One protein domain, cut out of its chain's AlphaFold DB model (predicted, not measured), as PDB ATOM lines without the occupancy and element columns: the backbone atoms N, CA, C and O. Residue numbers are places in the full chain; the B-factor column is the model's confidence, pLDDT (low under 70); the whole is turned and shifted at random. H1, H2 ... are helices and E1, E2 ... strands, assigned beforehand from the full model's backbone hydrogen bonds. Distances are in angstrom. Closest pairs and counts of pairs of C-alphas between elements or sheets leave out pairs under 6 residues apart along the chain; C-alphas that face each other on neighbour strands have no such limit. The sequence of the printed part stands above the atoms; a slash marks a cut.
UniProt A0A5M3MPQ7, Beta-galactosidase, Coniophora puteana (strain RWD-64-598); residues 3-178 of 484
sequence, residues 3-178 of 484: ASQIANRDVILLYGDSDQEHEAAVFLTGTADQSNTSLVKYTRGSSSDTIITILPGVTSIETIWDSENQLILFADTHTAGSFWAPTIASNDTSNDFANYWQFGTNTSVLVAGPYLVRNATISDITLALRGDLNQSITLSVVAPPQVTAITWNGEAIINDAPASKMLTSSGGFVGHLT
ATOM      1  N   ALA A   3      86.884 154.927 133.169       93.06
ATOM      2  CA  ALA A   3      87.012 156.230 133.802       93.06
ATOM      3  C   ALA A   3      86.319 156.197 135.167       93.06
ATOM      4  O   ALA A   3      85.150 155.821 135.260       93.06
ATOM      5  N   SER A   4      87.041 156.575 136.215       92.25
ATOM      6  CA  SER A   4      86.516 156.675 137.578       92.25
ATOM      7  C   SER A   4      87.365 157.641 138.400       92.25
ATOM      8  O   SER A   4      88.403 158.112 137.939       92.25
ATOM      9  N   GLN A   5      86.947 157.896 139.635       92.75
ATOM     10  CA  GLN A   5      87.764 158.570 140.631       92.75
ATOM     11  C   GLN A   5      88.308 157.536 141.623       92.75
ATOM     12  O   GLN A   5      87.544 156.781 142.224       92.75
ATOM     13  N   ILE A   6      89.628 157.494 141.806       94.56
ATOM     14  CA  ILE A   6      90.269 156.687 142.853       94.56
ATOM     15  C   ILE A   6      90.780 157.657 143.916       94.56
ATOM     16  O   ILE A   6      91.646 158.495 143.655       94.56
ATOM     17  N   ALA A   7      90.195 157.576 145.114       87.00
ATOM     18  CA  ALA A   7      90.264 158.628 146.130       87.00
ATOM     19  C   ALA A   7      89.770 159.980 145.575       87.00
ATOM     20  O   ALA A   7      88.575 160.129 145.354       87.00
ATOM     21  N   ASN A   8      90.665 160.940 145.325       88.75
ATOM     22  CA  ASN A   8      90.326 162.259 144.771       88.75
ATOM     23  C   ASN A   8      90.928 162.494 143.377       88.75
ATOM     24  O   ASN A   8      90.928 163.623 142.890       88.75
ATOM     25  N   ARG A   9      91.460 161.442 142.747       94.44
ATOM     26  CA  ARG A   9      92.195 161.521 141.489       94.44
ATOM     27  C   ARG A   9      91.384 160.910 140.356       94.44
ATOM     28  O   ARG A   9      90.931 159.772 140.481       94.44
ATOM     29  N   ASP A  10      91.234 161.642 139.259       95.56
ATOM     30  CA  ASP A  10      90.582 161.140 138.051       95.56
ATOM     31  C   ASP A  10      91.497 160.115 137.378       95.56
ATOM     32  O   ASP A  10      92.626 160.438 137.015       95.56
ATOM     33  N   VAL A  11      91.031 158.879 137.213       96.62
ATOM     34  CA  VAL A  11      91.792 157.790 136.592       96.62
ATOM     35  C   VAL A  11      91.094 157.357 135.313       96.62
ATOM     36  O   VAL A  11      89.949 156.905 135.340       96.62
ATOM     37  N   ILE A  12      91.804 157.478 134.193       96.94
ATOM     38  CA  ILE A  12      91.330 157.124 132.857       96.94
ATOM     39  C   ILE A  12      92.251 156.049 132.283       96.94
ATOM     40  O   ILE A  12      93.463 156.237 132.223       96.94
ATOM     41  N   LEU A  13      91.670 154.945 131.816       97.12
ATOM     42  CA  LEU A  13      92.358 153.944 131.005       97.12
ATOM     43  C   LEU A  13      91.775 153.957 129.592       97.12
ATOM     44  O   LEU A  13      90.611 153.597 129.360       97.12
ATOM     45  N   LEU A  14      92.614 154.366 128.651       97.25
ATOM     46  CA  LEU A  14      92.396 154.251 127.219       97.25
ATOM     47  C   LEU A  14      92.997 152.932 126.722       97.25
ATOM     48  O   LEU A  14      93.931 152.406 127.321       97.25
ATOM     49  N   TYR A  15      92.457 152.393 125.633       97.50
ATOM     50  CA  TYR A  15      93.062 151.241 124.973       97.50
ATOM     51  C   TYR A  15      92.731 151.206 123.487       97.50
ATOM     52  O   TYR A  15      91.748 151.816 123.060       97.50
ATOM     53  N   GLY A  16      93.529 150.462 122.730       97.25
ATOM     54  CA  GLY A  16      93.299 150.189 121.316       97.25
ATOM     55  C   GLY A  16      94.261 149.134 120.777       97.25
ATOM     56  O   GLY A  16      95.169 148.704 121.484       97.25
ATOM     57  N   ASP A  17      94.071 148.690 119.537       97.75
ATOM     58  CA  ASP A  17      94.919 147.640 118.968       97.75
ATOM     59  C   ASP A  17      96.360 148.134 118.784       97.75
ATOM     60  O   ASP A  17      96.594 149.272 118.366       97.75
ATOM     61  N   SER A  18      97.332 147.273 119.104       97.19
ATOM     62  CA  SER A  18      98.758 147.628 119.123       97.19
ATOM     63  C   SER A  18      99.328 147.969 117.744       97.19
ATOM     64  O   SER A  18     100.392 148.574 117.654       97.19
ATOM     65  N   ASP A  19      98.665 147.555 116.664       97.12
ATOM     66  CA  ASP A  19      99.066 147.800 115.276       97.12
ATOM     67  C   ASP A  19      98.414 149.055 114.663       97.12
ATOM     68  O   ASP A  19      98.656 149.370 113.496       97.12
ATOM     69  N   GLN A  20      97.633 149.798 115.452       97.50
ATOM     70  CA  GLN A  20      96.919 150.999 115.028       97.50
ATOM     71  C   GLN A  20      97.435 152.253 115.738       97.50
ATOM     72  O   GLN A  20      97.973 152.204 116.843       97.50
ATOM     73  N   GLU A  21      97.273 153.392 115.066       97.62
ATOM     74  CA  GLU A  21      97.455 154.710 115.668       97.62
ATOM     75  C   GLU A  21      96.143 155.153 116.322       97.62
ATOM     76  O   GLU A  21      95.070 154.988 115.739       97.62
ATOM     77  N   HIS A  22      96.238 155.751 117.508       97.56
ATOM     78  CA  HIS A  22      95.096 156.266 118.263       97.56
ATOM     79  C   HIS A  22      95.298 157.738 118.602       97.56
ATOM     80  O   HIS A  22      96.419 158.184 118.845       97.56
ATOM     81  N   GLU A  23      94.205 158.496 118.676       96.12
ATOM     82  CA  GLU A  23      94.236 159.907 119.061       96.12
ATOM     83  C   GLU A  23      93.128 160.224 120.072       96.12
ATOM     84  O   GLU A  23      91.986 159.787 119.922       96.12
ATOM     85  N   ALA A  24      93.462 160.999 121.105       94.75
ATOM     86  CA  ALA A  24      92.510 161.503 122.088       94.75
ATOM     87  C   ALA A  24      92.790 162.974 122.419       94.75
ATOM     88  O   ALA A  24      93.922 163.349 122.713       94.75
ATOM     89  N   ALA A  25      91.749 163.807 122.424       94.31
ATOM     90  CA  ALA A  25      91.823 165.188 122.893       94.31
ATOM     91  C   ALA A  25      91.363 165.266 124.356       94.31
ATOM     92  O   ALA A  25      90.221 164.923 124.669       94.31
ATOM     93  N   VAL A  26      92.250 165.698 125.256       92.88
ATOM     94  CA  VAL A  26      92.002 165.696 126.707       92.88
ATOM     95  C   VAL A  26      92.436 167.016 127.342       92.88
ATOM     96  O   VAL A  26      93.471 167.590 127.003       92.88
ATOM     97  N   PHE A  27      91.659 167.495 128.314       93.25
ATOM     98  CA  PHE A  27      92.068 168.594 129.184       93.25
ATOM     99  C   PHE A  27      92.969 168.057 130.296       93.25
ATOM    100  O   PHE A  27      92.503 167.436 131.253       93.25
ATOM    101  N   LEU A  28      94.270 168.285 130.138       93.00
ATOM    102  CA  LEU A  28      95.272 167.859 131.106       93.00
ATOM    103  C   LEU A  28      95.285 168.799 132.310       93.00
ATOM    104  O   LEU A  28      95.282 170.023 132.154       93.00
ATOM    105  N   THR A  29      95.302 168.230 133.512       91.38
ATOM    106  CA  THR A  29      95.289 168.997 134.766       91.38
ATOM    107  C   THR A  29      96.516 168.700 135.626       91.38
ATOM    108  O   THR A  29      97.048 167.588 135.620       91.38
ATOM    109  N   GLY A  30      96.956 169.708 136.390       87.69
ATOM    110  CA  GLY A  30      98.097 169.617 137.305       87.69
ATOM    111  C   GLY A  30      99.474 169.685 136.630       87.69
ATOM    112  O   GLY A  30      99.596 169.779 135.410       87.69
ATOM    113  N   THR A  31     100.528 169.667 137.448       87.19
ATOM    114  CA  THR A  31     101.903 169.405 136.996       87.19
ATOM    115  C   THR A  31     102.113 167.900 136.999       87.19
ATOM    116  O   THR A  31     101.796 167.261 138.000       87.19
ATOM    117  N   ALA A  32     102.600 167.350 135.888       86.75
ATOM    118  CA  ALA A  32     102.610 165.913 135.674       86.75
ATOM    119  C   ALA A  32     103.925 165.394 135.111       86.75
ATOM    120  O   ALA A  32     104.599 166.102 134.355       86.75
ATOM    121  N   ASP A  33     104.201 164.129 135.402       87.62
ATOM    122  CA  ASP A  33     105.137 163.330 134.625       87.62
ATOM    123  C   ASP A  33     104.426 162.828 133.356       87.62
ATOM    124  O   ASP A  33     103.292 162.341 133.398       87.62
ATOM    125  N   GLN A  34     105.079 163.012 132.207       91.00
ATOM    126  CA  GLN A  34     104.597 162.557 130.900       91.00
ATOM    127  C   GLN A  34     105.310 161.273 130.498       91.00
ATOM    128  O   GLN A  34     106.490 161.093 130.815       91.00
ATOM    129  N   SER A  35     104.631 160.440 129.706       89.75
ATOM    130  CA  SER A  35     105.291 159.305 129.060       89.75
ATOM    131  C   SER A  35     106.548 159.749 128.301       89.75
ATOM    132  O   SER A  35     106.519 160.708 127.525       89.75
ATOM    133  N   ASN A  36     107.654 159.036 128.515       87.38
ATOM    134  CA  ASN A  36     108.949 159.308 127.888       87.38
ATOM    135  C   ASN A  36     109.209 158.450 126.632       87.38
ATOM    136  O   ASN A  36     110.275 158.566 126.021       87.38
ATOM    137  N   THR A  37     108.259 157.594 126.245       92.12
ATOM    138  CA  THR A  37     108.381 156.732 125.066       92.12
ATOM    139  C   THR A  37     108.268 157.523 123.762       92.12
ATOM    140  O   THR A  37     107.594 158.549 123.663       92.12
ATOM    141  N   SER A  38     108.915 157.024 122.707       94.81
ATOM    142  CA  SER A  38     108.782 157.586 121.363       94.81
ATOM    143  C   SER A  38     107.398 157.351 120.750       94.81
ATOM    144  O   SER A  38     107.076 158.044 119.780       94.81
ATOM    145  N   LEU A  39     106.610 156.426 121.309       96.31
ATOM    146  CA  LEU A  39     105.287 156.032 120.818       96.31
ATOM    147  C   LEU A  39     104.175 157.004 121.212       96.31
ATOM    148  O   LEU A  39     103.122 156.986 120.593       96.31
ATOM    149  N   VAL A  40     104.395 157.877 122.196       96.75
ATOM    150  CA  VAL A  40     103.388 158.853 122.629       96.75
ATOM    151  C   VAL A  40     103.826 160.253 122.212       96.75
ATOM    152  O   VAL A  40     104.979 160.651 122.404       96.75
ATOM    153  N   LYS A  41     102.911 161.011 121.605       96.06
ATOM    154  CA  LYS A  41     103.113 162.404 121.194       96.06
ATOM    155  C   LYS A  41     102.044 163.292 121.808       96.06
ATOM    156  O   LYS A  41     100.877 162.926 121.857       96.06
ATOM    157  N   TYR A  42     102.458 164.490 122.211       94.69
ATOM    158  CA  TYR A  42     101.575 165.520 122.744       94.69
ATOM    159  C   TYR A  42     101.607 166.728 121.818       94.69
ATOM    160  O   TYR A  42     102.668 167.313 121.585       94.69
ATOM    161  N   THR A  43     100.439 167.123 121.327       94.00
ATOM    162  CA  THR A  43     100.261 168.323 120.512       94.00
ATOM    163  C   THR A  43      99.242 169.234 121.178       94.00
ATOM    164  O   THR A  43      98.234 168.784 121.715       94.00
ATOM    165  N   ARG A  44      99.489 170.545 121.164       89.06
ATOM    166  CA  ARG A  44      98.536 171.508 121.719       89.06
ATOM    167  C   ARG A  44      97.319 171.626 120.799       89.06
ATOM    168  O   ARG A  44      97.481 171.966 119.630       89.06
ATOM    169  N   GLY A  45      96.130 171.381 121.342       84.56
ATOM    170  CA  GLY A  45      94.860 171.569 120.650       84.56
ATOM    171  C   GLY A  45      94.474 173.045 120.511       84.56
ATOM    172  O   GLY A  45      95.104 173.948 121.076       84.56
ATOM    173  N   SER A  46      93.428 173.305 119.731       81.50
ATOM    174  CA  SER A  46      92.926 174.656 119.446       81.50
ATOM    175  C   SER A  46      92.096 175.252 120.589       81.50
ATOM    176  O   SER A  46      91.896 176.467 120.627       81.50
ATOM    177  N   SER A  47      91.656 174.427 121.543       79.19
ATOM    178  CA  SER A  47      90.651 174.743 122.568       79.19
ATOM    179  C   SER A  47      91.196 174.626 123.996       79.19
ATOM    180  O   SER A  47      90.425 174.447 124.932       79.19
ATOM    181  N   SER A  48      92.514 174.774 124.188       83.25
ATOM    182  CA  SER A  48      93.260 174.521 125.445       83.25
ATOM    183  C   SER A  48      93.326 173.056 125.897       83.25
ATOM    184  O   SER A  48      93.920 172.749 126.928       83.25
ATOM    185  N   ASP A  49      92.793 172.160 125.078       90.12
ATOM    186  CA  ASP A  49      92.991 170.722 125.130       90.12
ATOM    187  C   ASP A  49      94.400 170.324 124.656       90.12
ATOM    188  O   ASP A  49      95.110 171.079 123.982       90.12
ATOM    189  N   THR A  50      94.820 169.122 125.033       93.69
ATOM    190  CA  THR A  50      96.017 168.464 124.507       93.69
ATOM    191  C   THR A  50      95.587 167.253 123.703       93.69
ATOM    192  O   THR A  50      94.843 166.408 124.195       93.69
ATOM    193  N   ILE A  51      96.068 167.181 122.468       95.19
ATOM    194  CA  ILE A  51      95.916 166.025 121.597       95.19
ATOM    195  C   ILE A  51      97.041 165.054 121.947       95.19
ATOM    196  O   ILE A  51      98.223 165.389 121.825       95.19
ATOM    197  N   ILE A  52      96.660 163.876 122.419       96.00
ATOM    198  CA  ILE A  52      97.547 162.751 122.683       96.00
ATOM    199  C   ILE A  52      97.431 161.809 121.490       96.00
ATOM    200  O   ILE A  52      96.359 161.258 121.251       96.00
ATOM    201  N   THR A  53      98.533 161.614 120.773       97.19
ATOM    202  CA  THR A  53      98.639 160.620 119.699       97.19
ATOM    203  C   THR A  53      99.475 159.449 120.203       97.19
ATOM    204  O   THR A  53     100.603 159.644 120.667       97.19
ATOM    205  N   ILE A  54      98.931 158.241 120.111       97.62
ATOM    206  CA  ILE A  54      99.614 156.988 120.432       97.62
ATOM    207  C   ILE A  54      99.895 156.264 119.120       97.62
ATOM    208  O   ILE A  54      98.977 155.868 118.408       97.62
ATOM    209  N   LEU A  55     101.175 156.121 118.795       97.62
ATOM    210  CA  LEU A  55     101.652 155.420 117.611       97.62
ATOM    211  C   LEU A  55     101.565 153.895 117.809       97.62
ATOM    212  O   LEU A  55     101.657 153.426 118.949       97.62
ATOM    213  N   PRO A  56     101.485 153.114 116.715       97.38
ATOM    214  CA  PRO A  56     101.534 151.657 116.787       97.38
ATOM    215  C   PRO A  56     102.773 151.151 117.540       97.38
ATOM    216  O   PRO A  56     103.882 151.647 117.328       97.38
ATOM    217  N   GLY A  57     102.595 150.118 118.365       95.62
ATOM    218  CA  GLY A  57     103.677 149.391 119.034       95.62
ATOM    219  C   GLY A  57     103.615 149.355 120.560       95.62
ATOM    220  O   GLY A  57     104.502 148.757 121.166       95.62
ATOM    221  N   VAL A  58     102.610 149.964 121.196       94.75
ATOM    222  CA  VAL A  58     102.387 149.771 122.639       94.75
ATOM    223  C   VAL A  58     101.838 148.361 122.862       94.75
ATOM    224  O   VAL A  58     100.860 147.993 122.222       94.75
ATOM    225  N   THR A  59     102.471 147.570 123.732       94.00
ATOM    226  CA  THR A  59     102.073 146.176 124.045       94.00
ATOM    227  C   THR A  59     102.015 145.902 125.552       94.00
ATOM    228  O   THR A  59     102.100 144.757 125.993       94.00
ATOM    229  N   SER A  60     101.990 146.964 126.354       92.31
ATOM    230  CA  SER A  60     101.881 146.929 127.811       92.31
ATOM    231  C   SER A  60     101.154 148.176 128.306       92.31
ATOM    232  O   SER A  60     100.841 149.077 127.528       92.31
ATOM    233  N   ILE A  61     100.881 148.234 129.610       94.44
ATOM    234  CA  ILE A  61     100.397 149.459 130.248       94.44
ATOM    235  C   ILE A  61     101.444 150.571 130.120       94.44
ATOM    236  O   ILE A  61     102.609 150.376 130.456       94.44
ATOM    237  N   GLU A  62     100.999 151.743 129.677       95.56
ATOM    238  CA  GLU A  62     101.799 152.954 129.577       95.56
ATOM    239  C   GLU A  62     101.132 154.120 130.291       95.56
ATOM    240  O   GLU A  62      99.975 154.467 130.033       95.56
ATOM    241  N   THR A  63     101.890 154.764 131.172       96.81
ATOM    242  CA  THR A  63     101.443 155.964 131.874       96.81
ATOM    243  C   THR A  63     101.658 157.174 130.984       96.81
ATOM    244  O   THR A  63     102.783 157.606 130.735       96.81
ATOM    245  N   ILE A  64     100.554 157.712 130.477       96.75
ATOM    246  CA  ILE A  64     100.526 158.853 129.565       96.75
ATOM    247  C   ILE A  64     100.684 160.149 130.355       96.75
ATOM    248  O   ILE A  64     101.560 160.962 130.069       96.75
ATOM    249  N   TRP A  65      99.858 160.331 131.381       96.69
ATOM    250  CA  TRP A  65      99.844 161.550 132.183       96.69
ATOM    251  C   TRP A  65      99.670 161.221 133.653       96.69
ATOM    252  O   TRP A  65      98.697 160.564 134.014       96.69
ATOM    253  N   ASP A  66     100.572 161.714 134.494       96.69
ATOM    254  CA  ASP A  66     100.552 161.464 135.929       96.69
ATOM    255  C   ASP A  66     100.680 162.764 136.731       96.69
ATOM    256  O   ASP A  66     101.783 163.253 136.956       96.69
ATOM    257  N   SER A  67      99.549 163.328 137.161       95.50
ATOM    258  CA  SER A  67      99.485 164.470 138.078       95.50
ATOM    259  C   SER A  67      98.774 164.124 139.385       95.50
ATOM    260  O   SER A  67      98.080 163.115 139.476       95.50
ATOM    261  N   GLU A  68      98.852 165.013 140.378       92.25
ATOM    262  CA  GLU A  68      98.137 164.869 141.658       92.25
ATOM    263  C   GLU A  68      96.625 164.609 141.489       92.25
ATOM    264  O   GLU A  68      96.051 163.823 142.239       92.25
ATOM    265  N   ASN A  69      95.995 165.213 140.472       93.88
ATOM    266  CA  ASN A  69      94.542 165.162 140.272       93.88
ATOM    267  C   ASN A  69      94.104 164.272 139.099       93.88
ATOM    268  O   ASN A  69      92.917 163.983 138.986       93.88
ATOM    269  N   GLN A  70      95.026 163.823 138.240       95.88
ATOM    270  CA  GLN A  70      94.688 163.065 137.032       95.88
ATOM    271  C   GLN A  70      95.739 161.991 136.719       95.88
ATOM    272  O   GLN A  70      96.942 162.245 136.773       95.88
ATOM    273  N   LEU A  71      95.279 160.789 136.382       97.31
ATOM    274  CA  LEU A  71      96.066 159.688 135.838       97.31
ATOM    275  C   LEU A  71      95.449 159.255 134.510       97.31
ATOM    276  O   LEU A  71      94.275 158.888 134.464       97.31
ATOM    277  N   ILE A  72      96.238 159.270 133.441       97.38
ATOM    278  CA  ILE A  72      95.843 158.733 132.140       97.38
ATOM    279  C   ILE A  72      96.790 157.595 131.798       97.38
ATOM    280  O   ILE A  72      98.001 157.791 131.704       97.38
ATOM    281  N   LEU A  73      96.212 156.421 131.595       97.38
ATOM    282  CA  LEU A  73      96.885 155.201 131.183       97.38
ATOM    283  C   LEU A  73      96.438 154.837 129.768       97.38
ATOM    284  O   LEU A  73      95.289 155.080 129.386       97.38
ATOM    285  N   PHE A  74      97.330 154.210 129.014       97.38
ATOM    286  CA  PHE A  74      97.011 153.537 127.763       97.38
ATOM    287  C   PHE A  74      97.495 152.088 127.824       97.38
ATOM    288  O   PHE A  74      98.531 151.811 128.417       97.38
ATOM    289  N   ALA A  75      96.764 151.167 127.213       97.00
ATOM    290  CA  ALA A  75      97.199 149.788 127.023       97.00
ATOM    291  C   ALA A  75      96.733 149.286 125.654       97.00
ATOM    292  O   ALA A  75      95.766 149.807 125.099       97.00
ATOM    293  N   ASP A  76      97.376 148.261 125.109       96.38
ATOM    294  CA  ASP A  76      96.814 147.583 123.943       96.38
ATOM    295  C   ASP A  76      95.561 146.772 124.313       96.38
ATOM    296  O   ASP A  76      95.351 146.440 125.481       96.38
ATOM    297  N   THR A  77      94.730 146.424 123.327       96.19
ATOM    298  CA  THR A  77      93.484 145.664 123.536       96.19
ATOM    299  C   THR A  77      93.696 144.353 124.304       96.19
ATOM    300  O   THR A  77      92.859 144.000 125.138       96.19
ATOM    301  N   HIS A  78      94.802 143.634 124.073       93.88
ATOM    302  CA  HIS A  78      95.072 142.381 124.777       93.88
ATOM    303  C   HIS A  78      95.413 142.641 126.248       93.88
ATOM    304  O   HIS A  78      94.787 142.054 127.132       93.88
ATOM    305  N   THR A  79      96.318 143.584 126.527       93.75
ATOM    306  CA  THR A  79      96.646 143.978 127.908       93.75
ATOM    307  C   THR A  79      95.437 144.575 128.632       93.75
ATOM    308  O   THR A  79      95.204 144.256 129.797       93.75
ATOM    309  N   ALA A  80      94.617 145.386 127.956       95.50
ATOM    310  CA  ALA A  80      93.386 145.959 128.502       95.50
ATOM    311  C   ALA A  80      92.386 144.883 128.963       95.50
ATOM    312  O   ALA A  80      91.688 145.085 129.956       95.50
ATOM    313  N   GLY A  81      92.366 143.721 128.299       94.88
ATOM    314  CA  GLY A  81      91.567 142.559 128.696       94.88
ATOM    315  C   GLY A  81      91.954 141.946 130.049       94.88
ATOM    316  O   GLY A  81      91.185 141.158 130.589       94.88
ATOM    317  N   SER A  82      93.106 142.322 130.615       93.88
ATOM    318  CA  SER A  82      93.558 141.898 131.950       93.88
ATOM    319  C   SER A  82      93.230 142.895 133.071       93.88
ATOM    320  O   SER A  82      93.638 142.677 134.215       93.88
ATOM    321  N   PHE A  83      92.540 144.003 132.765       96.75
ATOM    322  CA  PHE A  83      92.177 145.006 133.765       96.75
ATOM    323  C   PHE A  83      90.849 144.689 134.447       96.75
ATOM    324  O   PHE A  83      89.835 144.398 133.818       96.75
ATOM    325  N   TRP A  84      90.850 144.889 135.756       97.19
ATOM    326  CA  TRP A  84      89.736 144.705 136.661       97.19
ATOM    327  C   TRP A  84      89.537 145.975 137.482       97.19
ATOM    328  O   TRP A  84      90.499 146.604 137.924       97.19
ATOM    329  N   ALA A  85      88.280 146.338 137.722       95.94
ATOM    330  CA  ALA A  85      87.914 147.467 138.573       95.94
ATOM    331  C   ALA A  85      86.971 147.016 139.700       95.94
ATOM    332  O   ALA A  85      85.797 147.398 139.702       95.94
ATOM    333  N   PRO A  86      87.431 146.150 140.628       95.25
ATOM    334  CA  PRO A  86      86.593 145.696 141.727       95.25
ATOM    335  C   PRO A  86      86.194 146.877 142.618       95.25
ATOM    336  O   PRO A  86      86.980 147.796 142.881       95.25
ATOM    337  N   THR A  87      84.947 146.847 143.080       93.81
ATOM    338  CA  THR A  87      84.426 147.837 144.020       93.81
ATOM    339  C   THR A  87      84.980 147.581 145.417       93.81
ATOM    340  O   THR A  87      85.222 146.442 145.810       93.81
ATOM    341  N   ILE A  88      85.180 148.655 146.178       94.38
ATOM    342  CA  ILE A  88      85.477 148.595 147.608       94.38
ATOM    343  C   ILE A  88      84.170 148.839 148.348       94.38
ATOM    344  O   ILE A  88      83.561 149.902 148.195       94.38
ATOM    345  N   ALA A  89      83.733 147.853 149.127       92.62
ATOM    346  CA  ALA A  89      82.487 147.930 149.878       92.62
ATOM    347  C   ALA A  89      82.456 149.148 150.814       92.62
ATOM    348  O   ALA A  89      83.472 149.521 151.403       92.62
ATOM    349  N   SER A  90      81.278 149.750 150.985       88.12
ATOM    350  CA  SER A  90      81.084 150.749 152.039       88.12
ATOM    351  C   SER A  90      81.259 150.118 153.425       88.12
ATOM    352  O   SER A  90      80.788 149.013 153.677       88.12
ATOM    353  N   ASN A  91      81.873 150.860 154.349       84.69
ATOM    354  CA  ASN A  91      82.001 150.454 155.754       84.69
ATOM    355  C   ASN A  91      80.680 150.575 156.541       84.69
ATOM    356  O   ASN A  91      80.637 150.274 157.734       84.69
ATOM    357  N   ASP A  92      79.605 151.047 155.904       84.94
ATOM    358  CA  ASP A  92      78.283 151.130 156.515       84.94
ATOM    359  C   ASP A  92      77.625 149.746 156.598       84.94
ATOM    360  O   ASP A  92      76.982 149.276 155.662       84.94
ATOM    361  N   THR A  93      77.753 149.108 157.762       80.00
ATOM    362  CA  THR A  93      77.153 147.795 158.059       80.00
ATOM    363  C   THR A  93      75.621 147.772 158.031       80.00
ATOM    364  O   THR A  93      75.042 146.694 158.093       80.00
ATOM    365  N   SER A  94      74.957 148.934 157.967       85.62
ATOM    366  CA  SER A  94      73.498 149.017 157.806       85.62
ATOM    367  C   SER A  94      73.051 149.035 156.342       85.62
ATOM    368  O   SER A  94      71.853 148.993 156.065       85.62
ATOM    369  N   ASN A  95      74.001 149.096 155.404       86.88
ATOM    370  CA  ASN A  95      73.729 149.142 153.978       86.88
ATOM    371  C   ASN A  95      73.782 147.742 153.352       86.88
ATOM    372  O   ASN A  95      74.854 147.246 153.000       86.88
ATOM    373  N   ASP A  96      72.610 147.156 153.110       90.56
ATOM    374  CA  ASP A  96      72.464 145.868 152.416       90.56
ATOM    375  C   ASP A  96      73.063 145.872 150.992       90.56
ATOM    376  O   ASP A  96      73.346 144.817 150.421       90.56
ATOM    377  N   PHE A  97      73.304 147.056 150.419       92.38
ATOM    378  CA  PHE A  97      73.862 147.245 149.082       92.38
ATOM    379  C   PHE A  97      75.324 147.708 149.080       92.38
ATOM    380  O   PHE A  97      75.802 148.169 148.045       92.38
ATOM    381  N   ALA A  98      76.065 147.576 150.186       91.25
ATOM    382  CA  ALA A  98      77.423 148.118 150.335       91.25
ATOM    383  C   ALA A  98      78.415 147.749 149.208       91.25
ATOM    384  O   ALA A  98      79.334 148.521 148.941       91.25
ATOM    385  N   ASN A  99      78.227 146.606 148.535       90.44
ATOM    386  CA  ASN A  99      79.080 146.126 147.436       90.44
ATOM    387  C   ASN A  99      78.663 146.626 146.036       90.44
ATOM    388  O   ASN A  99      79.411 146.458 145.073       90.44
ATOM    389  N   TYR A 100      77.475 147.219 145.897       90.88
ATOM    390  CA  TYR A 100      76.923 147.610 144.603       90.88
ATOM    391  C   TYR A 100      77.417 149.001 144.205       90.88
ATOM    392  O   TYR A 100      77.205 149.984 144.924       90.88
ATOM    393  N   TRP A 101      78.045 149.084 143.031       90.44
ATOM    394  CA  TRP A 101      78.469 150.347 142.427       90.44
ATOM    395  C   TRP A 101      77.290 151.326 142.302       90.44
ATOM    396  O   TRP A 101      76.174 150.897 142.008       90.44
ATOM    397  N   GLN A 102      77.526 152.623 142.514       87.94
ATOM    398  CA  GLN A 102      76.539 153.723 142.504       87.94
ATOM    399  C   GLN A 102      75.480 153.713 143.608       87.94
ATOM    400  O   GLN A 102      75.076 154.787 144.052       87.94
ATOM    401  N   PHE A 103      75.035 152.545 144.070       86.94
ATOM    402  CA  PHE A 103      74.007 152.440 145.107       86.94
ATOM    403  C   PHE A 103      74.602 152.411 146.511       86.94
ATOM    404  O   PHE A 103      74.136 153.133 147.391       86.94
ATOM    405  N   GLY A 104      75.627 151.585 146.725       89.12
ATOM    406  CA  GLY A 104      76.283 151.453 148.024       89.12
ATOM    407  C   GLY A 104      77.699 152.001 148.070       89.12
ATOM    408  O   GLY A 104      78.111 152.485 149.122       89.12
ATOM    409  N   THR A 105      78.431 151.966 146.954       90.38
ATOM    410  CA  THR A 105      79.806 152.475 146.883       90.38
ATOM    411  C   THR A 105      80.122 153.107 145.528       90.38
ATOM    412  O   THR A 105      79.638 152.662 144.490       90.38
ATOM    413  N   ASN A 106      80.964 154.139 145.550       90.12
ATOM    414  CA  ASN A 106      81.608 154.738 144.373       90.12
ATOM    415  C   ASN A 106      83.135 154.626 144.468       90.12
ATOM    416  O   ASN A 106      83.867 155.385 143.840       90.12
ATOM    417  N   THR A 107      83.628 153.720 145.311       90.94
ATOM    418  CA  THR A 107      85.055 153.491 145.508       90.94
ATOM    419  C   THR A 107      85.459 152.216 144.791       90.94
ATOM    420  O   THR A 107      84.834 151.170 144.961       90.94
ATOM    421  N   SER A 108      86.505 152.303 143.981       93.62
ATOM    422  CA  SER A 108      87.115 151.171 143.296       93.62
ATOM    423  C   SER A 108      88.633 151.279 143.363       93.62
ATOM    424  O   SER A 108      89.201 152.317 143.717       93.62
ATOM    425  N   VAL A 109      89.288 150.183 143.012       96.19
ATOM    426  CA  VAL A 109      90.710 150.145 142.672       96.19
ATOM    427  C   VAL A 109      90.833 149.675 141.232       96.19
ATOM    428  O   VAL A 109      89.939 148.994 140.734       96.19
ATOM    429  N   LEU A 110      91.918 150.031 140.553       97.38
ATOM    430  CA  LEU A 110      92.225 149.492 139.231       97.38
ATOM    431  C   LEU A 110      93.325 148.445 139.390       97.38
ATOM    432  O   LEU A 110      94.373 148.748 139.951       97.38
ATOM    433  N   VAL A 111      93.085 147.227 138.919       97.94
ATOM    434  CA  VAL A 111      93.999 146.086 139.038       97.94
ATOM    435  C   VAL A 111      94.246 145.512 137.650       97.94
ATOM    436  O   VAL A 111      93.296 145.335 136.902       97.94
ATOM    437  N   ALA A 112      95.487 145.201 137.297       96.94
ATOM    438  CA  ALA A 112      95.847 144.582 136.026       96.94
ATOM    439  C   ALA A 112      96.778 143.386 136.240       96.94
ATOM    440  O   ALA A 112      97.603 143.402 137.160       96.94
ATOM    441  N   GLY A 113      96.652 142.375 135.378       95.56
ATOM    442  CA  GLY A 113      97.518 141.193 135.354       95.56
ATOM    443  C   GLY A 113      96.781 139.868 135.588       95.56
ATOM    444  O   GLY A 113      96.763 139.046 134.675       95.56
ATOM    445  N   PRO A 114      96.183 139.626 136.773       96.38
ATOM    446  CA  PRO A 114      95.555 138.345 137.108       96.38
ATOM    447  C   PRO A 114      94.476 137.891 136.117       96.38
ATOM    448  O   PRO A 114      93.808 138.721 135.497       96.38
ATOM    449  N   TYR A 115      94.253 136.571 136.042       95.88
ATOM    450  CA  TYR A 115      93.206 135.989 135.194       95.88
ATOM    451  C   TYR A 115      91.815 136.464 135.610       95.88
ATOM    452  O   TYR A 115      90.993 136.761 134.750       95.88
ATOM    453  N   LEU A 116      91.563 136.563 136.918       96.31
ATOM    454  CA  LEU A 116      90.329 137.115 137.462       96.31
ATOM    455  C   LEU A 116      90.602 137.812 138.792       96.31
ATOM    456  O   LEU A 116      91.298 137.270 139.644       96.31
ATOM    457  N   VAL A 117      89.989 138.975 139.014       96.44
ATOM    458  CA  VAL A 117      89.918 139.616 140.335       96.44
ATOM    459  C   VAL A 117      88.462 139.625 140.784       96.44
ATOM    460  O   VAL A 117      87.622 140.306 140.201       96.44
ATOM    461  N   ARG A 118      88.158 138.846 141.822       94.06
ATOM    462  CA  ARG A 118      86.797 138.620 142.328       94.06
ATOM    463  C   ARG A 118      86.376 139.670 143.350       94.06
ATOM    464  O   ARG A 118      85.218 140.074 143.374       94.06
ATOM    465  N   ASN A 119      87.291 140.063 144.235       93.06
ATOM    466  CA  ASN A 119      86.991 140.954 145.355       93.06
ATOM    467  C   ASN A 119      88.222 141.795 145.731       93.06
ATOM    468  O   ASN A 119      89.358 141.328 145.623       93.06
ATOM    469  N   ALA A 120      87.971 143.015 146.198       95.81
ATOM    470  CA  ALA A 120      88.936 143.917 146.792       95.81
ATOM    471  C   ALA A 120      88.374 144.511 148.098       95.81
ATOM    472  O   ALA A 120      87.281 145.073 148.127       95.81
ATOM    473  N   THR A 121      89.145 144.435 149.180       95.62
ATOM    474  CA  THR A 121      88.795 145.050 150.472       95.62
ATOM    475  C   THR A 121      89.967 145.858 150.999       95.62
ATOM    476  O   THR A 121      91.107 145.406 150.944       95.62
ATOM    477  N   ILE A 122      89.702 147.063 151.503       95.81
ATOM    478  CA  ILE A 122      90.730 147.900 152.128       95.81
ATOM    479  C   ILE A 122      90.502 147.885 153.636       95.81
ATOM    480  O   ILE A 122      89.433 148.268 154.104       95.81
ATOM    481  N   SER A 123      91.526 147.477 154.381       94.19
ATOM    482  CA  SER A 123      91.591 147.604 155.836       94.19
ATOM    483  C   SER A 123      92.848 148.389 156.192       94.19
ATOM    484  O   SER A 123      93.962 147.931 155.937       94.19
ATOM    485  N   ASP A 124      92.672 149.579 156.764       92.38
ATOM    486  CA  ASP A 124      93.741 150.536 157.068       92.38
ATOM    487  C   ASP A 124      94.634 150.858 155.851       92.38
ATOM    488  O   ASP A 124      94.244 151.634 154.977       92.38
ATOM    489  N   ILE A 125      95.830 150.264 155.799       96.12
ATOM    490  CA  ILE A 125      96.848 150.463 154.753       96.12
ATOM    491  C   ILE A 125      96.970 149.263 153.803       96.12
ATOM    492  O   ILE A 125      97.823 149.266 152.910       96.12
ATOM    493  N   THR A 126      96.171 148.218 154.017       98.00
ATOM    494  CA  THR A 126      96.261 146.958 153.283       98.00
ATOM    495  C   THR A 126      95.061 146.789 152.365       98.00
ATOM    496  O   THR A 126      93.914 146.823 152.809       98.00
ATOM    497  N   LEU A 127      95.338 146.562 151.082       98.12
ATOM    498  CA  LEU A 127      94.356 146.122 150.099       98.12
ATOM    499  C   LEU A 127      94.433 144.599 149.966       98.12
ATOM    500  O   LEU A 127      95.410 144.054 149.456       98.12
ATOM    501  N   ALA A 128      93.398 143.905 150.421       97.69
ATOM    502  CA  ALA A 128      93.265 142.473 150.237       97.69
ATOM    503  C   ALA A 128      92.488 142.179 148.954       97.69
ATOM    504  O   ALA A 128      91.301 142.501 148.841       97.69
ATOM    505  N   LEU A 129      93.174 141.559 147.995       97.31
ATOM    506  CA  LEU A 129      92.620 141.078 146.738       97.31
ATOM    507  C   LEU A 129      92.341 139.577 146.825       97.31
ATOM    508  O   LEU A 129      93.106 138.815 147.426       97.31
ATOM    509  N   ARG A 130      91.249 139.153 146.194       95.50
ATOM    510  CA  ARG A 130      90.937 137.742 145.956       95.50
ATOM    511  C   ARG A 130      90.634 137.513 144.491       95.50
ATOM    512  O   ARG A 130      89.942 138.328 143.879       95.50
ATOM    513  N   GLY A 131      91.093 136.394 143.958       95.50
ATOM    514  CA  GLY A 131      90.939 136.079 142.549       95.50
ATOM    515  C   GLY A 131      91.718 134.845 142.138       95.50
ATOM    516  O   GLY A 131      92.190 134.099 142.997       95.50
ATOM    517  N   ASP A 132      91.871 134.679 140.829       96.19
ATOM    518  CA  ASP A 132      92.443 133.474 140.239       96.19
ATOM    519  C   ASP A 132      93.585 133.807 139.269       96.19
ATOM    520  O   ASP A 132      93.631 134.876 138.644       96.19
ATOM    521  N   LEU A 133      94.505 132.858 139.139       96.94
ATOM    522  CA  LEU A 133      95.677 132.863 138.279       96.94
ATOM    523  C   LEU A 133      95.662 131.611 137.412       96.94
ATOM    524  O   LEU A 133      95.350 130.528 137.882       96.94
ATOM    525  N   ASN A 134      96.063 131.738 136.155       95.38
ATOM    526  CA  ASN A 134      96.347 130.603 135.269       95.38
ATOM    527  C   ASN A 134      97.825 130.544 134.846       95.38
ATOM    528  O   ASN A 134      98.227 129.663 134.093       95.38
ATOM    529  N   GLN A 135      98.618 131.527 135.276       96.00
ATOM    530  CA  GLN A 135     100.050 131.653 135.036       96.00
ATOM    531  C   GLN A 135     100.643 132.695 135.989       96.00
ATOM    532  O   GLN A 135      99.924 133.545 136.523       96.00
ATOM    533  N   SER A 136     101.962 132.653 136.178       97.56
ATOM    534  CA  SER A 136     102.677 133.681 136.935       97.56
ATOM    535  C   SER A 136     102.601 135.004 136.186       97.56
ATOM    536  O   SER A 136     102.823 135.049 134.976       97.56
ATOM    537  N   ILE A 137     102.299 136.087 136.895       96.44
ATOM    538  CA  ILE A 137     102.002 137.371 136.264       96.44
ATOM    539  C   ILE A 137     102.445 138.546 137.128       96.44
ATOM    540  O   ILE A 137     102.519 138.466 138.355       96.44
ATOM    541  N   THR A 138     102.751 139.664 136.479       96.94
ATOM    542  CA  THR A 138     102.944 140.941 137.166       96.94
ATOM    543  C   THR A 138     101.586 141.520 137.539       96.94
ATOM    544  O   THR A 138     100.730 141.707 136.680       96.94
ATOM    545  N   LEU A 139     101.407 141.821 138.821       97.88
ATOM    546  CA  LEU A 139     100.253 142.535 139.344       97.88
ATOM    547  C   LEU A 139     100.560 144.032 139.345       97.88
ATOM    548  O   LEU A 139     101.513 144.448 140.000       97.88
ATOM    549  N   SER A 140      99.718 144.826 138.692       97.81
ATOM    550  CA  SER A 140      99.772 146.291 138.731       97.81
ATOM    551  C   SER A 140      98.483 146.836 139.327       97.81
ATOM    552  O   SER A 140      97.395 146.481 138.879       97.81
ATOM    553  N   VAL A 141      98.585 147.700 140.331       98.19
ATOM    554  CA  VAL A 141      97.436 148.257 141.046       98.19
ATOM    555  C   VAL A 141      97.550 149.770 141.140       98.19
ATOM    556  O   VAL A 141      98.591 150.301 141.523       98.19
ATOM    557  N   VAL A 142      96.447 150.454 140.840       97.75
ATOM    558  CA  VAL A 142      96.213 151.850 141.208       97.75
ATOM    559  C   VAL A 142      95.136 151.861 142.289       97.75
ATOM    560  O   VAL A 142      93.971 151.544 142.039       97.75
ATOM    561  N   ALA A 143      95.542 152.206 143.504       97.06
ATOM    562  CA  ALA A 143      94.706 152.246 144.694       97.06
ATOM    563  C   ALA A 143      94.785 153.628 145.369       97.06
ATOM    564  O   ALA A 143      95.620 154.459 145.005       97.06
ATOM    565  N   PRO A 144      93.922 153.915 146.357       95.38
ATOM    566  CA  PRO A 144      94.067 155.108 147.182       95.38
ATOM    567  C   PRO A 144      95.475 155.220 147.818       95.38
ATOM    568  O   PRO A 144      96.004 154.203 148.269       95.38
ATOM    569  N   PRO A 145      96.081 156.423 147.924       94.06
ATOM    570  CA  PRO A 145      97.485 156.587 148.338       94.06
ATOM    571  C   PRO A 145      97.840 156.083 149.744       94.06
ATOM    572  O   PRO A 145      99.014 155.886 150.044       94.06
ATOM    573  N   GLN A 146      96.850 155.894 150.623       94.56
ATOM    574  CA  GLN A 146      97.056 155.307 151.948       94.56
ATOM    575  C   GLN A 146      97.366 153.805 151.908       94.56
ATOM    576  O   GLN A 146      97.842 153.260 152.901       94.56
ATOM    577  N   VAL A 147      97.076 153.128 150.792       96.69
ATOM    578  CA  VAL A 147      97.373 151.706 150.618       96.69
ATOM    579  C   VAL A 147      98.862 151.546 150.331       96.69
ATOM    580  O   VAL A 147      99.359 152.002 149.306       96.69
ATOM    581  N   THR A 148      99.575 150.868 151.227       96.00
ATOM    582  CA  THR A 148     101.018 150.604 151.089       96.00
ATOM    583  C   THR A 148     101.358 149.115 151.102       96.00
ATOM    584  O   THR A 148     102.523 148.753 150.948       96.00
ATOM    585  N   ALA A 149     100.364 148.250 151.307       97.88
ATOM    586  CA  ALA A 149     100.516 146.801 151.307       97.88
ATOM    587  C   ALA A 149      99.362 146.142 150.544       97.88
ATOM    588  O   ALA A 149      98.219 146.595 150.627       97.88
ATOM    589  N   ILE A 150      99.655 145.052 149.836       98.44
ATOM    590  CA  ILE A 150      98.652 144.252 149.128       98.44
ATOM    591  C   ILE A 150      98.820 142.783 149.502       98.44
ATOM    592  O   ILE A 150      99.944 142.288 149.610       98.44
ATOM    593  N   THR A 151      97.696 142.090 149.683       98.00
ATOM    594  CA  THR A 151      97.662 140.626 149.781       98.00
ATOM    595  C   THR A 151      96.871 140.033 148.620       98.00
ATOM    596  O   THR A 151      95.838 140.589 148.250       98.00
ATOM    597  N   TRP A 152      97.295 138.882 148.106       96.94
ATOM    598  CA  TRP A 152      96.570 138.078 147.122       96.94
ATOM    599  C   TRP A 152      96.142 136.759 147.755       96.94
ATOM    600  O   TRP A 152      96.984 136.013 148.244       96.94
ATOM    601  N   ASN A 153      94.837 136.483 147.800       94.38
ATOM    602  CA  ASN A 153      94.279 135.267 148.410       94.38
ATOM    603  C   ASN A 153      94.749 135.011 149.862       94.38
ATOM    604  O   ASN A 153      94.740 133.882 150.336       94.38
ATOM    605  N   GLY A 154      95.094 136.078 150.593       93.69
ATOM    606  CA  GLY A 154      95.594 136.027 151.973       93.69
ATOM    607  C   GLY A 154      97.117 136.129 152.105       93.69
ATOM    608  O   GLY A 154      97.595 136.499 153.174       93.69
ATOM    609  N   GLU A 155      97.866 135.911 151.024       94.69
ATOM    610  CA  GLU A 155      99.329 135.959 151.019       94.69
ATOM    611  C   GLU A 155      99.855 137.359 150.692       94.69
ATOM    612  O   GLU A 155      99.351 138.041 149.799       94.69
ATOM    613  N   ALA A 156     100.876 137.816 151.419       97.38
ATOM    614  CA  ALA A 156     101.455 139.144 151.224       97.38
ATOM    615  C   ALA A 156     102.305 139.216 149.949       97.38
ATOM    616  O   ALA A 156     103.154 138.361 149.703       97.38
ATOM    617  N   ILE A 157     102.130 140.285 149.172       97.94
ATOM    618  CA  ILE A 157     102.877 140.503 147.931       97.94
ATOM    619  C   ILE A 157     104.068 141.419 148.203       97.94
ATOM    620  O   ILE A 157     103.941 142.462 148.850       97.94
ATOM    621  N   ILE A 158     105.234 141.055 147.669       97.56
ATOM    622  CA  ILE A 158     106.426 141.903 147.725       97.56
ATOM    623  C   ILE A 158     106.278 143.041 146.711       97.56
ATOM    624  O   ILE A 158     106.072 142.802 145.522       97.56
ATOM    625  N   ASN A 159     106.411 144.274 147.196       97.12
ATOM    626  CA  ASN A 159     106.346 145.476 146.374       97.12
ATOM    627  C   ASN A 159     107.644 145.688 145.574       97.12
ATOM    628  O   ASN A 159     108.719 145.852 146.158       97.12
ATOM    629  N   ASP A 160     107.531 145.779 144.252       97.88
ATOM    630  CA  ASP A 160     108.541 146.359 143.373       97.88
ATOM    631  C   ASP A 160     108.376 147.889 143.377       97.88
ATOM    632  O   ASP A 160     107.626 148.481 142.597       97.88
ATOM    633  N   ALA A 161     109.054 148.548 144.320       95.75
ATOM    634  CA  ALA A 161     108.955 149.997 144.486       95.75
ATOM    635  C   ALA A 161     109.399 150.797 143.237       95.75
ATOM    636  O   ALA A 161     108.719 151.774 142.903       95.75
ATOM    637  N   PRO A 162     110.488 150.429 142.523       96.38
ATOM    638  CA  PRO A 162     110.817 151.036 141.235       96.38
ATOM    639  C   PRO A 162     109.685 150.944 140.204       96.38
ATOM    640  O   PRO A 162     109.301 151.977 139.652       96.38
ATOM    641  N   ALA A 163     109.121 149.755 139.977       95.81
ATOM    642  CA  ALA A 163     108.045 149.571 139.003       95.81
ATOM    643  C   ALA A 163     106.752 150.285 139.429       95.81
ATOM    644  O   ALA A 163     106.091 150.912 138.605       95.81
ATOM    645  N   SER A 164     106.438 150.292 140.727       96.69
ATOM    646  CA  SER A 164     105.299 151.030 141.288       96.69
ATOM    647  C   SER A 164     105.370 152.522 140.993       96.69
ATOM    648  O   SER A 164     104.374 153.124 140.604       96.69
ATOM    649  N   LYS A 165     106.565 153.109 141.127       93.50
ATOM    650  CA  LYS A 165     106.797 154.525 140.831       93.50
ATOM    651  C   LYS A 165     106.732 154.832 139.333       93.50
ATOM    652  O   LYS A 165     106.380 155.948 138.968       93.50
ATOM    653  N   MET A 166     107.089 153.871 138.478       92.81
ATOM    654  CA  MET A 166     106.927 154.000 137.025       92.81
ATOM    655  C   MET A 166     105.461 153.899 136.599       92.81
ATOM    656  O   MET A 166     105.059 154.600 135.677       92.81
ATOM    657  N   LEU A 167     104.671 153.057 137.275       95.12
ATOM    658  CA  LEU A 167     103.234 152.955 137.048       95.12
ATOM    659  C   LEU A 167     102.544 154.265 137.416       95.12
ATOM    660  O   LEU A 167     101.832 154.837 136.594       95.12
ATOM    661  N   THR A 168     102.741 154.746 138.645       95.31
ATOM    662  CA  THR A 168     102.266 156.074 139.008       95.31
ATOM    663  C   THR A 168     102.972 156.684 140.223       95.31
ATOM    664  O   THR A 168     103.416 155.985 141.133       95.31
ATOM    665  N   SER A 169     103.036 158.017 140.273       93.25
ATOM    666  CA  SER A 169     103.613 158.810 141.359       93.25
ATOM    667  C   SER A 169     102.895 158.644 142.707       93.25
ATOM    668  O   SER A 169     103.500 158.884 143.753       93.25
ATOM    669  N   SER A 170     101.620 158.233 142.702       93.06
ATOM    670  CA  SER A 170     100.781 158.137 143.899       93.06
ATOM    671  C   SER A 170      99.769 156.999 143.791       93.06
ATOM    672  O   SER A 170      99.035 156.911 142.806       93.06
ATOM    673  N   GLY A 171      99.715 156.141 144.816       94.50
ATOM    674  CA  GLY A 171      98.767 155.022 144.887       94.50
ATOM    675  C   GLY A 171      99.111 153.814 144.006       94.50
ATOM    676  O   GLY A 171      98.302 152.896 143.895       94.50
ATOM    677  N   GLY A 172     100.287 153.808 143.374       96.69
ATOM    678  CA  GLY A 172     100.776 152.698 142.562       96.69
ATOM    679  C   GLY A 172     101.366 151.573 143.409       96.69
ATOM    680  O   GLY A 172     102.135 151.826 144.338       96.69
ATOM    681  N   PHE A 173     101.049 150.332 143.053       98.38
ATOM    682  CA  PHE A 173     101.694 149.133 143.580       98.38
ATOM    683  C   PHE A 173     101.918 148.143 142.442       98.38
ATOM    684  O   PHE A 173     100.984 147.797 141.723       98.38
ATOM    685  N   VAL A 174     103.145 147.664 142.299       98.25
ATOM    686  CA  VAL A 174     103.519 146.616 141.356       98.25
ATOM    687  C   VAL A 174     104.173 145.486 142.135       98.25
ATOM    688  O   VAL A 174     105.034 145.716 142.980       98.25
ATOM    689  N   GLY A 175     103.758 144.259 141.861       97.75
ATOM    690  CA  GLY A 175     104.320 143.058 142.466       97.75
ATOM    691  C   GLY A 175     104.250 141.877 141.511       97.75
ATOM    692  O   GLY A 175     103.751 141.993 140.391       97.75
ATOM    693  N   HIS A 176     104.746 140.728 141.951       97.88
ATOM    694  CA  HIS A 176     104.701 139.502 141.163       97.88
ATOM    695  C   HIS A 176     103.854 138.447 141.866       97.88
ATOM    696  O   HIS A 176     104.032 138.200 143.059       97.88
ATOM    697  N   LEU A 177     102.942 137.838 141.116       97.44
ATOM    698  CA  LEU A 177     102.140 136.703 141.541       97.44
ATOM    699  C   LEU A 177     102.700 135.449 140.882       97.44
ATOM    700  O   LEU A 177     102.889 135.410 139.665       97.44
ATOM    701  N   THR A 178     102.978 134.434 141.688       96.19
ATOM    702  CA  THR A 178     103.506 133.160 141.207       96.19
ATOM    703  C   THR A 178     102.371 132.161 141.106       96.19
ATOM    704  O   THR A 178     101.717 131.903 142.106       96.19
TER     705      THR A 178
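AT A GLANCE: This is residues 3 to 178 of the 484 residues of the protein "Beta-galactosidase" of Coniophora puteana (strain RWD-64-598) (UniProt A0A5M3MPQ7). The domain is two strand-built lobes set end to end along its longest axis: a sandwich, in which the five-strand sheet E1 E2 E8 E7 E4 is face to face with the small sheet E3 E6 E5, and a second lobe of two three-strand sheets, E9 E12 E14 and E10 E11 E13, set over one another with E9 near E10 and E13 near E14. H2 lies across E14 and grazes the large sheet of the first lobe, while the long unnamed stretch of residues 81 to 109 joins the lobes and reaches out to 30 A from the mean of all C-alphas. The printed part has 176 residues, with two named helices and fourteen named strands in the order E1 to E8, H1, E9 to E13, H2, E14, and its class is mostly strand. The five-strand sheet and the sheet E10 E11 E13 are mixed; the other two are antiparallel. The whole is compact, with a radius of gyration of the C-alphas of 16.6 A and spans of 50 by 35 by 25 A.

HOW THE PARTS SIT: The largest sheet runs E1 (residues 3 to 6), E2 (9 to 16), E8 (70 to 76), E7 (62 to 67), E4 (32 to 34), and is twisted, with C-alphas up to 4.4 A off its best plane. E2 and E8 are parallel at 18 degrees, with N 73 and O 12 at 2.8 A. The hairpin E1 and E2 has N 11 and O 4 at 2.8 A, and the hairpin E7 and E8 has N 64 and O 72 at 2.8 A. E4 is antiparallel to E7, with N 33 and O 66 at 3.0 A. The second sheet runs E3 (22 to 26), E6 (50 to 54), E5 (40 to 44), with N 24 and O 52 at 2.9 A and N 41 and O 53 at 2.8 A. These two sheets form a sandwich, two sheets face to face, their facing parts 10.3 A apart centre to centre and their best planes 18 degrees apart. H1 (77 to 80) only grazes the largest sheet. In the sheet E9 (110 to 112), E12 (137 to 142), E14 (172 to 177), the strands are antiparallel, with N 142 and O 110 at 2.8 A and N 139 and O 175 at 2.8 A. In the sheet E10 (116 to 123), E11 (126 to 132), E13 (149 to 152), E10 and E11 are a hairpin, with N 128 and O 121 at 2.8 A, and E13 is parallel to E11, with N 129 and O 151 at 2.8 A. The closest C-alphas of E13 and E14, those of Ile 150 and Phe 173, are 8.0 A apart. H2 (161 to 167) is on the sheet E9 E12 E14 at a height over the sheet of 5.4 A; it lies over E14 and runs across the strands, at 68 degrees to E14 on the local plane. The closest C-alphas of H2 and E14, those of Ser 164 and Phe 173, are 4.7 A apart. H2 only grazes the largest sheet, with its residues 166 to 167; its closest C-alphas with E7 are Leu 167 and Thr 63, 6.2 A apart. In H2 every O i to N i+4 pair is within hydrogen-bond range, and H1 is too short for such a pair.

IN THESE COORDINATES: E1 begins at C-alpha 3, (87.012, 156.230, 133.802). From first to last C-alpha, E2 measures 23.2 A, E8 20.4 A, E10 21.2 A, E11 19.1 A, E12 16.4 A, E14 16.1 A and H2 9.8 A. E10 begins at C-alpha 116, (90.329, 137.115, 137.462), and E14 ends at C-alpha 177, (102.140, 136.703, 141.541).

THE WHOLE: The two C-alphas farthest apart, those of Ser 38 and Ser 94, are 51.4 A apart. The printed part has no cut, and the link from H1 to E9, 29 residues, is long. The mean pLDDT of the printed part is 94.3, and no printed residue is under 70.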